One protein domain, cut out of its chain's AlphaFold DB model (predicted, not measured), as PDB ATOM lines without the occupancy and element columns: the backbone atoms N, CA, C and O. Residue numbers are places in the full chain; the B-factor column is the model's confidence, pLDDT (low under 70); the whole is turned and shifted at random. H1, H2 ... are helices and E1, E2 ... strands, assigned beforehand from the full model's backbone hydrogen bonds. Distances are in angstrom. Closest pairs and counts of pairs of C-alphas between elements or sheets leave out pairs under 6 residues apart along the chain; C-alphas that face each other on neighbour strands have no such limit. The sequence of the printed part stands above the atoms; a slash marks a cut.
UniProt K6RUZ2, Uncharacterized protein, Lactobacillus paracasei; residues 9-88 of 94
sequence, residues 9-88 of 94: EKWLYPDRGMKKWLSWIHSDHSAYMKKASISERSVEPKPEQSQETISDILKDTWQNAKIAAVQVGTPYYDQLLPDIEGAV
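This is residues 9 to 88 of the 94 residues of an uncharacterized protein of Lactobacillus paracasei (UniProt K6RUZ2). A long helical arm, residues 9 to 37 with most of H1, sticks out from a small body where the shorter helix H2 sits next to a hairpin of two short strands, E1 and E2. The printed part has 80 residues, with H1, H2, E1, E2 in that order, mostly helix, and an antiparallel sheet. It is extended, with a radius of gyration of the C-alphas of 21.7 A and spans of 71 by 33 by 13 A.

H1, residues 16 to 39, is apart from H2, residues 51 to 63. Every O i to N i+4 pair is within hydrogen-bond range in H1 and H2. The closest C-alphas of H2 and E1, residues 67 to 70, are those of Thr 61 and Ala 68, 6.4 A apart. E1 and E2, residues 84 to 87, form an antiparallel hairpin at 150 degrees, with N 68 and O 86 at 2.8 A.

H1 runs 35.0 A from C-alpha 16 at (-41.092, -7.903, -0.220); H2 runs 18.2 A, E1 9.9 A, and E2 9.8 A to C-alpha 87 at (-12.258, -7.360, -33.400).

The printed part has no cut. The links H1 to H2 and E1 to E2 are long. Residues 35 to 42 have pLDDT under 70.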
ATOM      1  N   GLU A   9     -50.437  -2.953   2.006       80.12
ATOM      2  CA  GLU A   9     -50.997  -3.203   3.337       80.12
ATOM      3  C   GLU A   9     -51.383  -4.677   3.533       80.12
ATOM      4  O   GLU A   9     -51.507  -5.145   4.659       80.12
ATOM      5  N   LYS A  10     -51.565  -5.419   2.433       80.19
ATOM      6  CA  LYS A  10     -51.924  -6.844   2.417       80.19
ATOM      7  C   LYS A  10     -50.731  -7.750   2.110       80.19
ATOM      8  O   LYS A  10     -50.911  -8.944   1.862       80.19
ATOM      9  N   TRP A  11     -49.513  -7.213   2.063       79.81
ATOM     10  CA  TRP A  11     -48.329  -8.035   1.850       79.81
ATOM     11  C   TRP A  11     -48.023  -8.847   3.106       79.81
ATOM     12  O   TRP A  11     -47.802  -8.291   4.174       79.81
ATOM     13  N   LEU A  12     -47.915 -10.167   2.942       78.25
ATOM     14  CA  LEU A  12     -47.460 -11.074   4.002       78.25
ATOM     15  C   LEU A  12     -46.062 -10.694   4.530       78.25
ATOM     16  O   LEU A  12     -45.741 -10.933   5.688       78.25
ATOM     17  N   TYR A  13     -45.249 -10.071   3.672       76.56
ATOM     18  CA  TYR A  13     -43.927  -9.553   4.000       76.56
ATOM     19  C   TYR A  13     -43.845  -8.068   3.616       76.56
ATOM     20  O   TYR A  13     -43.800  -7.755   2.419       76.56
ATOM     21  N   PRO A  14     -43.799  -7.140   4.590       73.44
ATOM     22  CA  PRO A  14     -43.725  -5.698   4.324       73.44
ATOM     23  C   PRO A  14     -42.477  -5.290   3.526       73.44
ATOM     24  O   PRO A  14     -42.478  -4.283   2.818       73.44
ATOM     25  N   ASP A  15     -41.420  -6.100   3.615       76.50
ATOM     26  CA  ASP A  15     -40.122  -5.912   2.970       76.50
ATOM     27  C   ASP A  15     -40.005  -6.600   1.599       76.50
ATOM     28  O   ASP A  15     -38.920  -6.636   1.020       76.50
ATOM     29  N   ARG A  16     -41.102  -7.134   1.040       73.25
ATOM     30  CA  ARG A  16     -41.092  -7.903  -0.220       73.25
ATOM     31  C   ARG A  16     -40.392  -7.176  -1.372       73.25
ATOM     32  O   ARG A  16     -39.696  -7.812  -2.160       73.25
ATOM     33  N   GLY A  17     -40.567  -5.858  -1.471       74.69
ATOM     34  CA  GLY A  17     -39.849  -5.030  -2.443       74.69
ATOM     35  C   GLY A  17     -38.346  -4.992  -2.161       74.69
ATOM     36  O   GLY A  17     -37.548  -5.269  -3.049       74.69
ATOM     37  N   MET A  18     -37.961  -4.733  -0.912       81.50
ATOM     38  CA  MET A  18     -36.563  -4.640  -0.488       81.50
ATOM     39  C   MET A  18     -35.803  -5.960  -0.674       81.50
ATOM     40  O   MET A  18     -34.685  -5.949  -1.177       81.50
ATOM     41  N   LYS A  19     -36.434  -7.105  -0.387       78.38
ATOM     42  CA  LYS A  19     -35.860  -8.433  -0.666       78.38
ATOM     43  C   LYS A  19     -35.582  -8.660  -2.149       78.38
ATOM     44  O   LYS A  19     -34.532  -9.193  -2.484       78.38
ATOM     45  N   LYS A  20     -36.478  -8.227  -3.045       76.62
ATOM     46  CA  LYS A  20     -36.247  -8.328  -4.497       76.62
ATOM     47  C   LYS A  20     -35.041  -7.501  -4.939       76.62
ATOM     48  O   LYS A  20     -34.217  -8.009  -5.690       76.62
ATOM     49  N   TRP A  21     -34.923  -6.266  -4.451       82.12
ATOM     50  CA  TRP A  21     -33.775  -5.406  -4.750       82.12
ATOM     51  C   TRP A  21     -32.466  -5.991  -4.215       82.12
ATOM     52  O   TRP A  21     -31.488  -6.048  -4.951       82.12
ATOM     53  N   LEU A  22     -32.462  -6.509  -2.984       84.19
ATOM     54  CA  LEU A  22     -31.297  -7.178  -2.397       84.19
ATOM     55  C   LEU A  22     -30.869  -8.407  -3.205       84.19
ATOM     56  O   LEU A  22     -29.690  -8.559  -3.509       84.19
ATOM     57  N   SER A  23     -31.815  -9.264  -3.600       80.38
ATOM     58  CA  SER A  23     -31.511 -10.419  -4.450       80.38
ATOM     59  C   SER A  23     -30.993 -10.011  -5.828       80.38
ATOM     60  O   SER A  23     -30.082 -10.656  -6.338       80.38
ATOM     61  N   TRP A  24     -31.536  -8.946  -6.423       84.19
ATOM     62  CA  TRP A  24     -31.071  -8.438  -7.712       84.19
ATOM     63  C   TRP A  24     -29.636  -7.898  -7.629       84.19
ATOM     64  O   TRP A  24     -28.790  -8.337  -8.401       84.19
ATOM     65  N   ILE A  25     -29.334  -7.053  -6.637       86.50
ATOM     66  CA  ILE A  25     -27.977  -6.530  -6.391       86.50
ATOM     67  C   ILE A  25     -26.992  -7.676  -6.148       86.50
ATOM     68  O   ILE A  25     -25.899  -7.692  -6.704       86.50
ATOM     69  N   HIS A  26     -27.378  -8.661  -5.335       83.81
ATOM     70  CA  HIS A  26     -26.499  -9.780  -5.015       83.81
ATOM     71  C   HIS A  26     -26.253 -10.689  -6.226       83.81
ATOM     72  O   HIS A  26     -25.144 -11.195  -6.407       83.81
ATOM     73  N   SER A  27     -27.262 -10.865  -7.082       87.19
ATOM     74  CA  SER A  27     -27.128 -11.591  -8.346       87.19
ATOM     75  C   SER A  27     -26.199 -10.865  -9.316       87.19
ATOM     76  O   SER A  27     -25.345 -11.509  -9.922       87.19
ATOM     77  N   ASP A  28     -26.351  -9.548  -9.459       84.88
ATOM     78  CA  ASP A  28     -25.498  -8.728 -10.318       84.88
ATOM     79  C   ASP A  28     -24.042  -8.747  -9.832       84.88
ATOM     80  O   ASP A  28     -23.129  -9.073 -10.591       84.88
ATOM     81  N   HIS A  29     -23.831  -8.557  -8.527       83.75
ATOM     82  CA  HIS A  29     -22.508  -8.644  -7.915       83.75
ATOM     83  C   HIS A  29     -21.882 -10.037  -8.072       83.75
ATOM     84  O   HIS A  29     -20.715 -10.149  -8.436       83.75
ATOM     85  N   SER A  30     -22.647 -11.116  -7.876       84.38
ATOM     86  CA  SER A  30     -22.150 -12.484  -8.091       84.38
ATOM     87  C   SER A  30     -21.779 -12.734  -9.556       84.38
ATOM     88  O   SER A  30     -20.791 -13.413  -9.837       84.38
ATOM     89  N   ALA A  31     -22.535 -12.173 -10.506       81.31
ATOM     90  CA  ALA A  31     -22.213 -12.248 -11.928       81.31
ATOM     91  C   ALA A  31     -20.944 -11.450 -12.273       81.31
ATOM     92  O   ALA A  31     -20.114 -11.940 -13.039       81.31
ATOM     93  N   TYR A  32     -20.765 -10.265 -11.682       79.50
ATOM     94  CA  TYR A  32     -19.534  -9.482 -11.784       79.50
ATOM     95  C   TYR A  32     -18.334 -10.251 -11.220       79.50
ATOM     96  O   TYR A  32     -17.357 -10.454 -11.932       79.50
ATOM     97  N   MET A  33     -18.438 -10.774  -9.994       78.44
ATOM     98  CA  MET A  33     -17.375 -11.554  -9.354       78.44
ATOM     99  C   MET A  33     -17.032 -12.818 -10.144       78.44
ATOM    100  O   MET A  33     -15.867 -13.187 -10.241       78.44
ATOM    101  N   LYS A  34     -18.017 -13.471 -10.773       72.25
ATOM    102  CA  LYS A  34     -17.779 -14.622 -11.658       72.25
ATOM    103  C   LYS A  34     -17.010 -14.239 -12.927       72.25
ATOM    104  O   LYS A  34     -16.190 -15.018 -13.396       72.25
ATOM    105  N   LYS A  35     -17.259 -13.053 -13.491       67.50
ATOM    106  CA  LYS A  35     -16.487 -12.527 -14.631       67.50
ATOM    107  C   LYS A  35     -15.078 -12.108 -14.202       67.50
ATOM    108  O   LYS A  35     -14.119 -12.470 -14.873       67.50
ATOM    109  N   ALA A  36     -14.952 -11.435 -13.060       63.72
ATOM    110  CA  ALA A  36     -13.669 -11.037 -12.481       63.72
ATOM    111  C   ALA A  36     -12.787 -12.251 -12.123       63.72
ATOM    112  O   ALA A  36     -11.606 -12.281 -12.440       63.72
ATOM    113  N   SER A  37     -13.362 -13.320 -11.576       60.78
ATOM    114  CA  SER A  37     -12.611 -14.549 -11.269       60.78
ATOM    115  C   SER A  37     -12.182 -15.343 -12.511       60.78
ATOM    116  O   SER A  37     -11.214 -16.097 -12.450       60.78
ATOM    117  N   ILE A  38     -12.847 -15.171 -13.663       59.62
ATOM    118  CA  ILE A  38     -12.329 -15.680 -14.946       59.62
ATOM    119  C   ILE A  38     -11.097 -14.870 -15.377       59.62
ATOM    120  O   ILE A  38     -10.160 -15.459 -15.911       59.62
ATOM    121  N   SER A  39     -11.059 -13.559 -15.089       59.28
ATOM    122  CA  SER A  39      -9.891 -12.713 -15.374       59.28
ATOM    123  C   SER A  39      -8.672 -12.960 -14.471       59.28
ATOM    124  O   SER A  39      -7.570 -12.581 -14.842       59.28
ATOM    125  N   GLU A  40      -8.838 -13.635 -13.329       58.91
ATOM    126  CA  GLU A  40      -7.762 -13.938 -12.362       58.91
ATOM    127  C   GLU A  40      -7.010 -15.253 -12.646       58.91
ATOM    128  O   GLU A  40      -6.120 -15.649 -11.891       58.91
ATOM    129  N   ARG A  41      -7.358 -15.986 -13.712       64.50
ATOM    130  CA  ARG A  41      -6.601 -17.190 -14.076       64.50
ATOM    131  C   ARG A  41      -5.276 -16.786 -14.707       64.50
ATOM    132  O   ARG A  41      -5.260 -16.327 -15.842       64.50
ATOM    133  N   SER A  42      -4.190 -17.027 -13.976       65.75
ATOM    134  CA  SER A  42      -2.829 -16.952 -14.508       65.75
ATOM    135  C   SER A  42      -2.715 -17.814 -15.767       65.75
ATOM    136  O   SER A  42      -3.057 -19.001 -15.747       65.75
ATOM    137  N   VAL A  43      -2.280 -17.198 -16.864       80.31
ATOM    138  CA  VAL A  43      -2.081 -17.857 -18.157       80.31
ATOM    139  C   VAL A  43      -0.588 -18.055 -18.390       80.31
ATOM    140  O   VAL A  43       0.222 -17.204 -18.025       80.31
ATOM    141  N   GLU A  44      -0.211 -19.177 -19.001       84.94
ATOM    142  CA  GLU A  44       1.178 -19.395 -19.401       84.94
ATOM    143  C   GLU A  44       1.587 -18.413 -20.516       84.94
ATOM    144  O   GLU A  44       0.786 -18.128 -21.417       84.94
ATOM    145  N   PRO A  45       2.822 -17.883 -20.482       87.81
ATOM    146  CA  PRO A  45       3.323 -17.022 -21.544       87.81
ATOM    147  C   PRO A  45       3.383 -17.787 -22.866       87.81
ATOM    148  O   PRO A  45       3.952 -18.878 -22.954       87.81
ATOM    149  N   LYS A  46       2.822 -17.190 -23.915       90.25
ATOM    150  CA  LYS A  46       2.989 -17.656 -25.289       90.25
ATOM    151  C   LYS A  46       4.392 -17.308 -25.794       90.25
ATOM    152  O   LYS A  46       5.039 -16.408 -25.254       90.25
ATOM    153  N   PRO A  47       4.869 -17.998 -26.846       90.81
ATOM    154  CA  PRO A  47       6.109 -17.626 -27.512       90.81
ATOM    155  C   PRO A  47       6.082 -16.163 -27.953       90.81
ATOM    156  O   PRO A  47       5.089 -15.697 -28.514       90.81
ATOM    157  N   GLU A  48       7.184 -15.458 -27.716       90.81
ATOM    158  CA  GLU A  48       7.330 -14.066 -28.124       90.81
ATOM    159  C   GLU A  48       7.270 -13.948 -29.654       90.81
ATOM    160  O   GLU A  48       7.884 -14.728 -30.387       90.81
ATOM    161  N   GLN A  49       6.501 -12.973 -30.135       93.38
ATOM    162  CA  GLN A  49       6.323 -12.701 -31.556       93.38
ATOM    163  C   GLN A  49       7.078 -11.428 -31.930       93.38
ATOM    164  O   GLN A  49       7.081 -10.456 -31.176       93.38
ATOM    165  N   SER A  50       7.692 -11.410 -33.116       94.56
ATOM    166  CA  SER A  50       8.325 -10.191 -33.620       94.56
ATOM    167  C   SER A  50       7.282  -9.103 -33.892       94.56
ATOM    168  O   SER A  50       6.127  -9.395 -34.209       94.56
ATOM    169  N   GLN A  51       7.706  -7.840 -33.835       91.00
ATOM    170  CA  GLN A  51       6.839  -6.702 -34.149       91.00
ATOM    171  C   GLN A  51       6.242  -6.799 -35.564       91.00
ATOM    172  O   GLN A  51       5.070  -6.485 -35.757       91.00
ATOM    173  N   GLU A  52       7.022  -7.292 -36.530       94.50
ATOM    174  CA  GLU A  52       6.571  -7.556 -37.902       94.50
ATOM    175  C   GLU A  52       5.427  -8.578 -37.923       94.50
ATOM    176  O   GLU A  52       4.363  -8.309 -38.474       94.50
ATOM    177  N   THR A  53       5.599  -9.703 -37.219       94.62
ATOM    178  CA  THR A  53       4.577 -10.756 -37.121       94.62
ATOM    179  C   THR A  53       3.293 -10.232 -36.478       94.62
ATOM    180  O   THR A  53       2.196 -10.526 -36.948       94.62
ATOM    181  N   ILE A  54       3.415  -9.445 -35.403       93.50
ATOM    182  CA  ILE A  54       2.265  -8.840 -34.720       93.50
ATOM    183  C   ILE A  54       1.524  -7.899 -35.675       93.50
ATOM    184  O   ILE A  54       0.301  -7.983 -35.792       93.50
ATOM    185  N   SER A  55       2.254  -7.031 -36.381       93.44
ATOM    186  CA  SER A  55       1.672  -6.082 -37.331       93.44
ATOM    187  C   SER A  55       0.924  -6.795 -38.459       93.44
ATOM    188  O   SER A  55      -0.228  -6.457 -38.735       93.44
ATOM    189  N   ASP A  56       1.525  -7.833 -39.044       94.88
ATOM    190  CA  ASP A  56       0.916  -8.610 -40.125       94.88
ATOM    191  C   ASP A  56      -0.375  -9.307 -39.680       94.88
ATOM    192  O   ASP A  56      -1.391  -9.241 -40.378       94.88
ATOM    193  N   ILE A  57      -0.380  -9.922 -38.492       94.25
ATOM    194  CA  ILE A  57      -1.566 -10.594 -37.942       94.25
ATOM    195  C   ILE A  57      -2.677  -9.584 -37.631       94.25
ATOM    196  O   ILE A  57      -3.839  -9.816 -37.974       94.25
ATOM    197  N   LEU A  58      -2.352  -8.457 -36.992       93.75
ATOM    198  CA  LEU A  58      -3.345  -7.430 -36.661       93.75
ATOM    199  C   LEU A  58      -3.938  -6.793 -37.924       93.75
ATOM    200  O   LEU A  58      -5.139  -6.529 -37.994       93.75
ATOM    201  N   LYS A  59      -3.119  -6.610 -38.962       93.38
ATOM    202  CA  LYS A  59      -3.569  -6.107 -40.258       93.38
ATOM    203  C   LYS A  59      -4.472  -7.107 -40.977       93.38
ATOM    204  O   LYS A  59      -5.538  -6.712 -41.446       93.38
ATOM    205  N   ASP A  60      -4.089  -8.384 -41.040       94.31
ATOM    206  CA  ASP A  60      -4.918  -9.441 -41.635       94.31
ATOM    207  C   ASP A  60      -6.258  -9.579 -40.904       94.31
ATOM    208  O   ASP A  60      -7.311  -9.677 -41.540       94.31
ATOM    209  N   THR A  61      -6.237  -9.548 -39.570       95.00
ATOM    210  CA  THR A  61      -7.458  -9.661 -38.765       95.00
ATOM    211  C   THR A  61      -8.389  -8.470 -38.973       95.00
ATOM    212  O   THR A  61      -9.590  -8.684 -39.140       95.00
ATOM    213  N   TRP A  62      -7.857  -7.248 -39.079       93.50
ATOM    214  CA  TRP A  62      -8.638  -6.058 -39.432       93.50
ATOM    215  C   TRP A  62      -9.239  -6.141 -40.843       93.50
ATOM    216  O   TRP A  62     -10.447  -5.973 -41.010       93.50
ATOM    217  N   GLN A  63      -8.429  -6.456 -41.860       94.50
ATOM    218  CA  GLN A  63      -8.869  -6.510 -43.262       94.50
ATOM    219  C   GLN A  63      -9.934  -7.580 -43.520       94.50
ATOM    220  O   GLN A  63     -10.804  -7.397 -44.369       94.50
ATOM    221  N   ASN A  64      -9.870  -8.690 -42.784       94.56
ATOM    222  CA  ASN A  64     -10.765  -9.829 -42.963       94.56
ATOM    223  C   ASN A  64     -11.852  -9.931 -41.881       94.56
ATOM    224  O   ASN A  64     -12.526 -10.958 -41.812       94.56
ATOM    225  N   ALA A  65     -12.014  -8.909 -41.031       92.00
ATOM    226  CA  ALA A  65     -12.978  -8.890 -39.926       92.00
ATOM    227  C   ALA A  65     -12.917 -10.149 -39.030       92.00
ATOM    228  O   ALA A  65     -13.942 -10.686 -38.603       92.00
ATOM    229  N   LYS A  66     -11.701 -10.642 -38.765       93.56
ATOM    230  CA  LYS A  66     -11.462 -11.788 -37.879       93.56
ATOM    231  C   LYS A  66     -11.341 -11.315 -36.431       93.56
ATOM    232  O   LYS A  66     -10.911 -10.196 -36.156       93.56
ATOM    233  N   ILE A  67     -11.679 -12.205 -35.504       93.19
ATOM    234  CA  ILE A  67     -11.409 -12.003 -34.079       93.19
ATOM    235  C   ILE A  67      -9.932 -12.303 -33.816       93.19
ATOM    236  O   ILE A  67      -9.442 -13.372 -34.180       93.19
ATOM    237  N   ALA A  68      -9.239 -11.353 -33.196       93.31
ATOM    238  CA  ALA A  68      -7.883 -11.511 -32.697       93.31
ATOM    239  C   ALA A  68      -7.917 -11.826 -31.196       93.31
ATOM    240  O   ALA A  68      -8.776 -11.326 -30.471       93.31
ATOM    241  N   ALA A  69      -6.965 -12.639 -30.743       93.06
ATOM    242  CA  ALA A  69      -6.696 -12.889 -29.332       93.06
ATOM    243  C   ALA A  69      -5.275 -12.404 -29.030       93.06
ATOM    244  O   ALA A  69      -4.314 -12.915 -29.610       93.06
ATOM    245  N   VAL A  70      -5.142 -11.403 -28.161       91.50
ATOM    246  CA  VAL A  70      -3.861 -10.748 -27.862       91.50
ATOM    247  C   VAL A  70      -3.465 -11.026 -26.419       91.50
ATOM    248  O   VAL A  70      -4.166 -10.617 -25.496       91.50
ATOM    249  N   GLN A  71      -2.317 -11.679 -26.224       91.69
ATOM    250  CA  GLN A  71      -1.700 -11.798 -24.905       91.69
ATOM    251  C   GLN A  71      -0.778 -10.601 -24.671       91.69
ATOM    252  O   GLN A  71       0.127 -10.337 -25.464       91.69
ATOM    253  N   VAL A  72      -0.993  -9.879 -23.575       89.38
ATOM    254  CA  VAL A  72      -0.121  -8.767 -23.186       89.38
ATOM    255  C   VAL A  72       1.129  -9.335 -22.512       89.38
ATOM    256  O   VAL A  72       1.027 -10.034 -21.510       89.38
ATOM    257  N   GLY A  73       2.310  -9.030 -23.056       84.19
ATOM    258  CA  GLY A  73       3.585  -9.557 -22.545       84.19
ATOM    259  C   GLY A  73       4.041  -8.958 -21.209       84.19
ATOM    260  O   GLY A  73       4.934  -9.503 -20.564       84.19
ATOM    261  N   THR A  74       3.449  -7.844 -20.772       81.12
ATOM    262  CA  THR A  74       3.758  -7.223 -19.478       81.12
ATOM    263  C   THR A  74       2.847  -7.778 -18.381       81.12
ATOM    264  O   THR A  74       1.628  -7.609 -18.482       81.12
ATOM    265  N   PRO A  75       3.399  -8.391 -17.319       77.75
ATOM    266  CA  PRO A  75       2.598  -8.900 -16.214       77.75
ATOM    267  C   PRO A  75       1.946  -7.763 -15.415       77.75
ATOM    268  O   PRO A  75       2.513  -6.681 -15.254       77.75
ATOM    269  N   TYR A  76       0.763  -8.037 -14.872       76.69
ATOM    270  CA  TYR A  76       0.040  -7.188 -13.931       76.69
ATOM    271  C   TYR A  76       0.053  -7.868 -12.557       76.69
ATOM    272  O   TYR A  76      -0.462  -8.972 -12.419       76.69
ATOM    273  N   TYR A  77       0.675  -7.240 -11.551       77.38
ATOM    274  CA  TYR A  77       0.897  -7.844 -10.223       77.38
ATOM    275  C   TYR A  77       1.449  -9.286 -10.294       77.38
ATOM    276  O   TYR A  77       0.868 -10.214  -9.738       77.38
ATOM    277  N   ASP A  78       2.562  -9.465 -11.015       76.75
ATOM    278  CA  ASP A  78       3.273 -10.744 -11.201       76.75
ATOM    279  C   ASP A  78       2.485 -11.851 -11.927       76.75
ATOM    280  O   ASP A  78       2.938 -12.994 -12.005       76.75
ATOM    281  N   GLN A  79       1.325 -11.526 -12.504       79.88
ATOM    282  CA  GLN A  79       0.501 -12.465 -13.259       79.88
ATOM    283  C   GLN A  79       0.245 -11.958 -14.676       79.88
ATOM    284  O   GLN A  79       0.041 -10.765 -14.910       79.88
ATOM    285  N   LEU A  80       0.249 -12.876 -15.640       83.06
ATOM    286  CA  LEU A  80      -0.223 -12.570 -16.985       83.06
ATOM    287  C   LEU A  80      -1.746 -12.580 -16.983       83.06
ATOM    288  O   LEU A  80      -2.375 -13.530 -16.512       83.06
ATOM    289  N   LEU A  81      -2.318 -11.506 -17.520       84.19
ATOM    290  CA  LEU A  81      -3.750 -11.413 -17.738       84.19
ATOM    291  C   LEU A  81      -4.167 -12.356 -18.878       84.19
ATOM    292  O   LEU A  81      -3.355 -12.650 -19.762       84.19
ATOM    293  N   PRO A  82      -5.430 -12.810 -18.894       85.44
ATOM    294  CA  PRO A  82      -5.966 -13.554 -20.020       85.44
ATOM    295  C   PRO A  82      -5.899 -12.779 -21.332       85.44
ATOM    296  O   PRO A  82      -5.828 -11.548 -21.347       85.44
ATOM    297  N   ASP A  83      -5.977 -13.524 -22.430       89.56
ATOM    298  CA  ASP A  83      -5.998 -12.951 -23.769       89.56
ATOM    299  C   ASP A  83      -7.149 -11.947 -23.924       89.56
ATOM    300  O   ASP A  83      -8.297 -12.199 -23.541       89.56
ATOM    301  N   ILE A  84      -6.842 -10.809 -24.539       88.94
ATOM    302  CA  ILE A  84      -7.843  -9.849 -24.987       88.94
ATOM    303  C   ILE A  84      -8.397 -10.368 -26.311       88.94
ATOM    304  O   ILE A  84      -7.704 -10.346 -27.329       88.94
ATOM    305  N   GLU A  85      -9.640 -10.841 -26.295       92.19
ATOM    306  CA  GLU A  85     -10.337 -11.347 -27.478       92.19
ATOM    307  C   GLU A  85     -11.275 -10.282 -28.055       92.19
ATOM    308  O   GLU A  85     -12.156  -9.765 -27.364       92.19
ATOM    309  N   GLY A  86     -11.116  -9.954 -29.337       92.12
ATOM    310  CA  GLY A  86     -11.973  -8.962 -29.976       92.12
ATOM    311  C   GLY A  86     -11.668  -8.701 -31.443       92.12
ATOM    312  O   GLY A  86     -10.729  -9.240 -32.025       92.12
ATOM    313  N   ALA A  87     -12.499  -7.859 -32.055       93.00
ATOM    314  CA  ALA A  87     -12.258  -7.360 -33.400       93.00
ATOM    315  C   ALA A  87     -11.289  -6.171 -33.355       93.00
ATOM    316  O   ALA A  87     -11.466  -5.246 -32.559       93.00
ATOM    317  N   VAL A  88     -10.301  -6.171 -34.246       92.25
ATOM    318  CA  VAL A  88      -9.454  -4.998 -34.487       92.25
ATOM    319  C   VAL A  88     -10.265  -4.008 -35.319       92.25
ATOM    320  O   VAL A  88     -10.766  -4.372 -36.379       92.25
TER     321      VAL A  88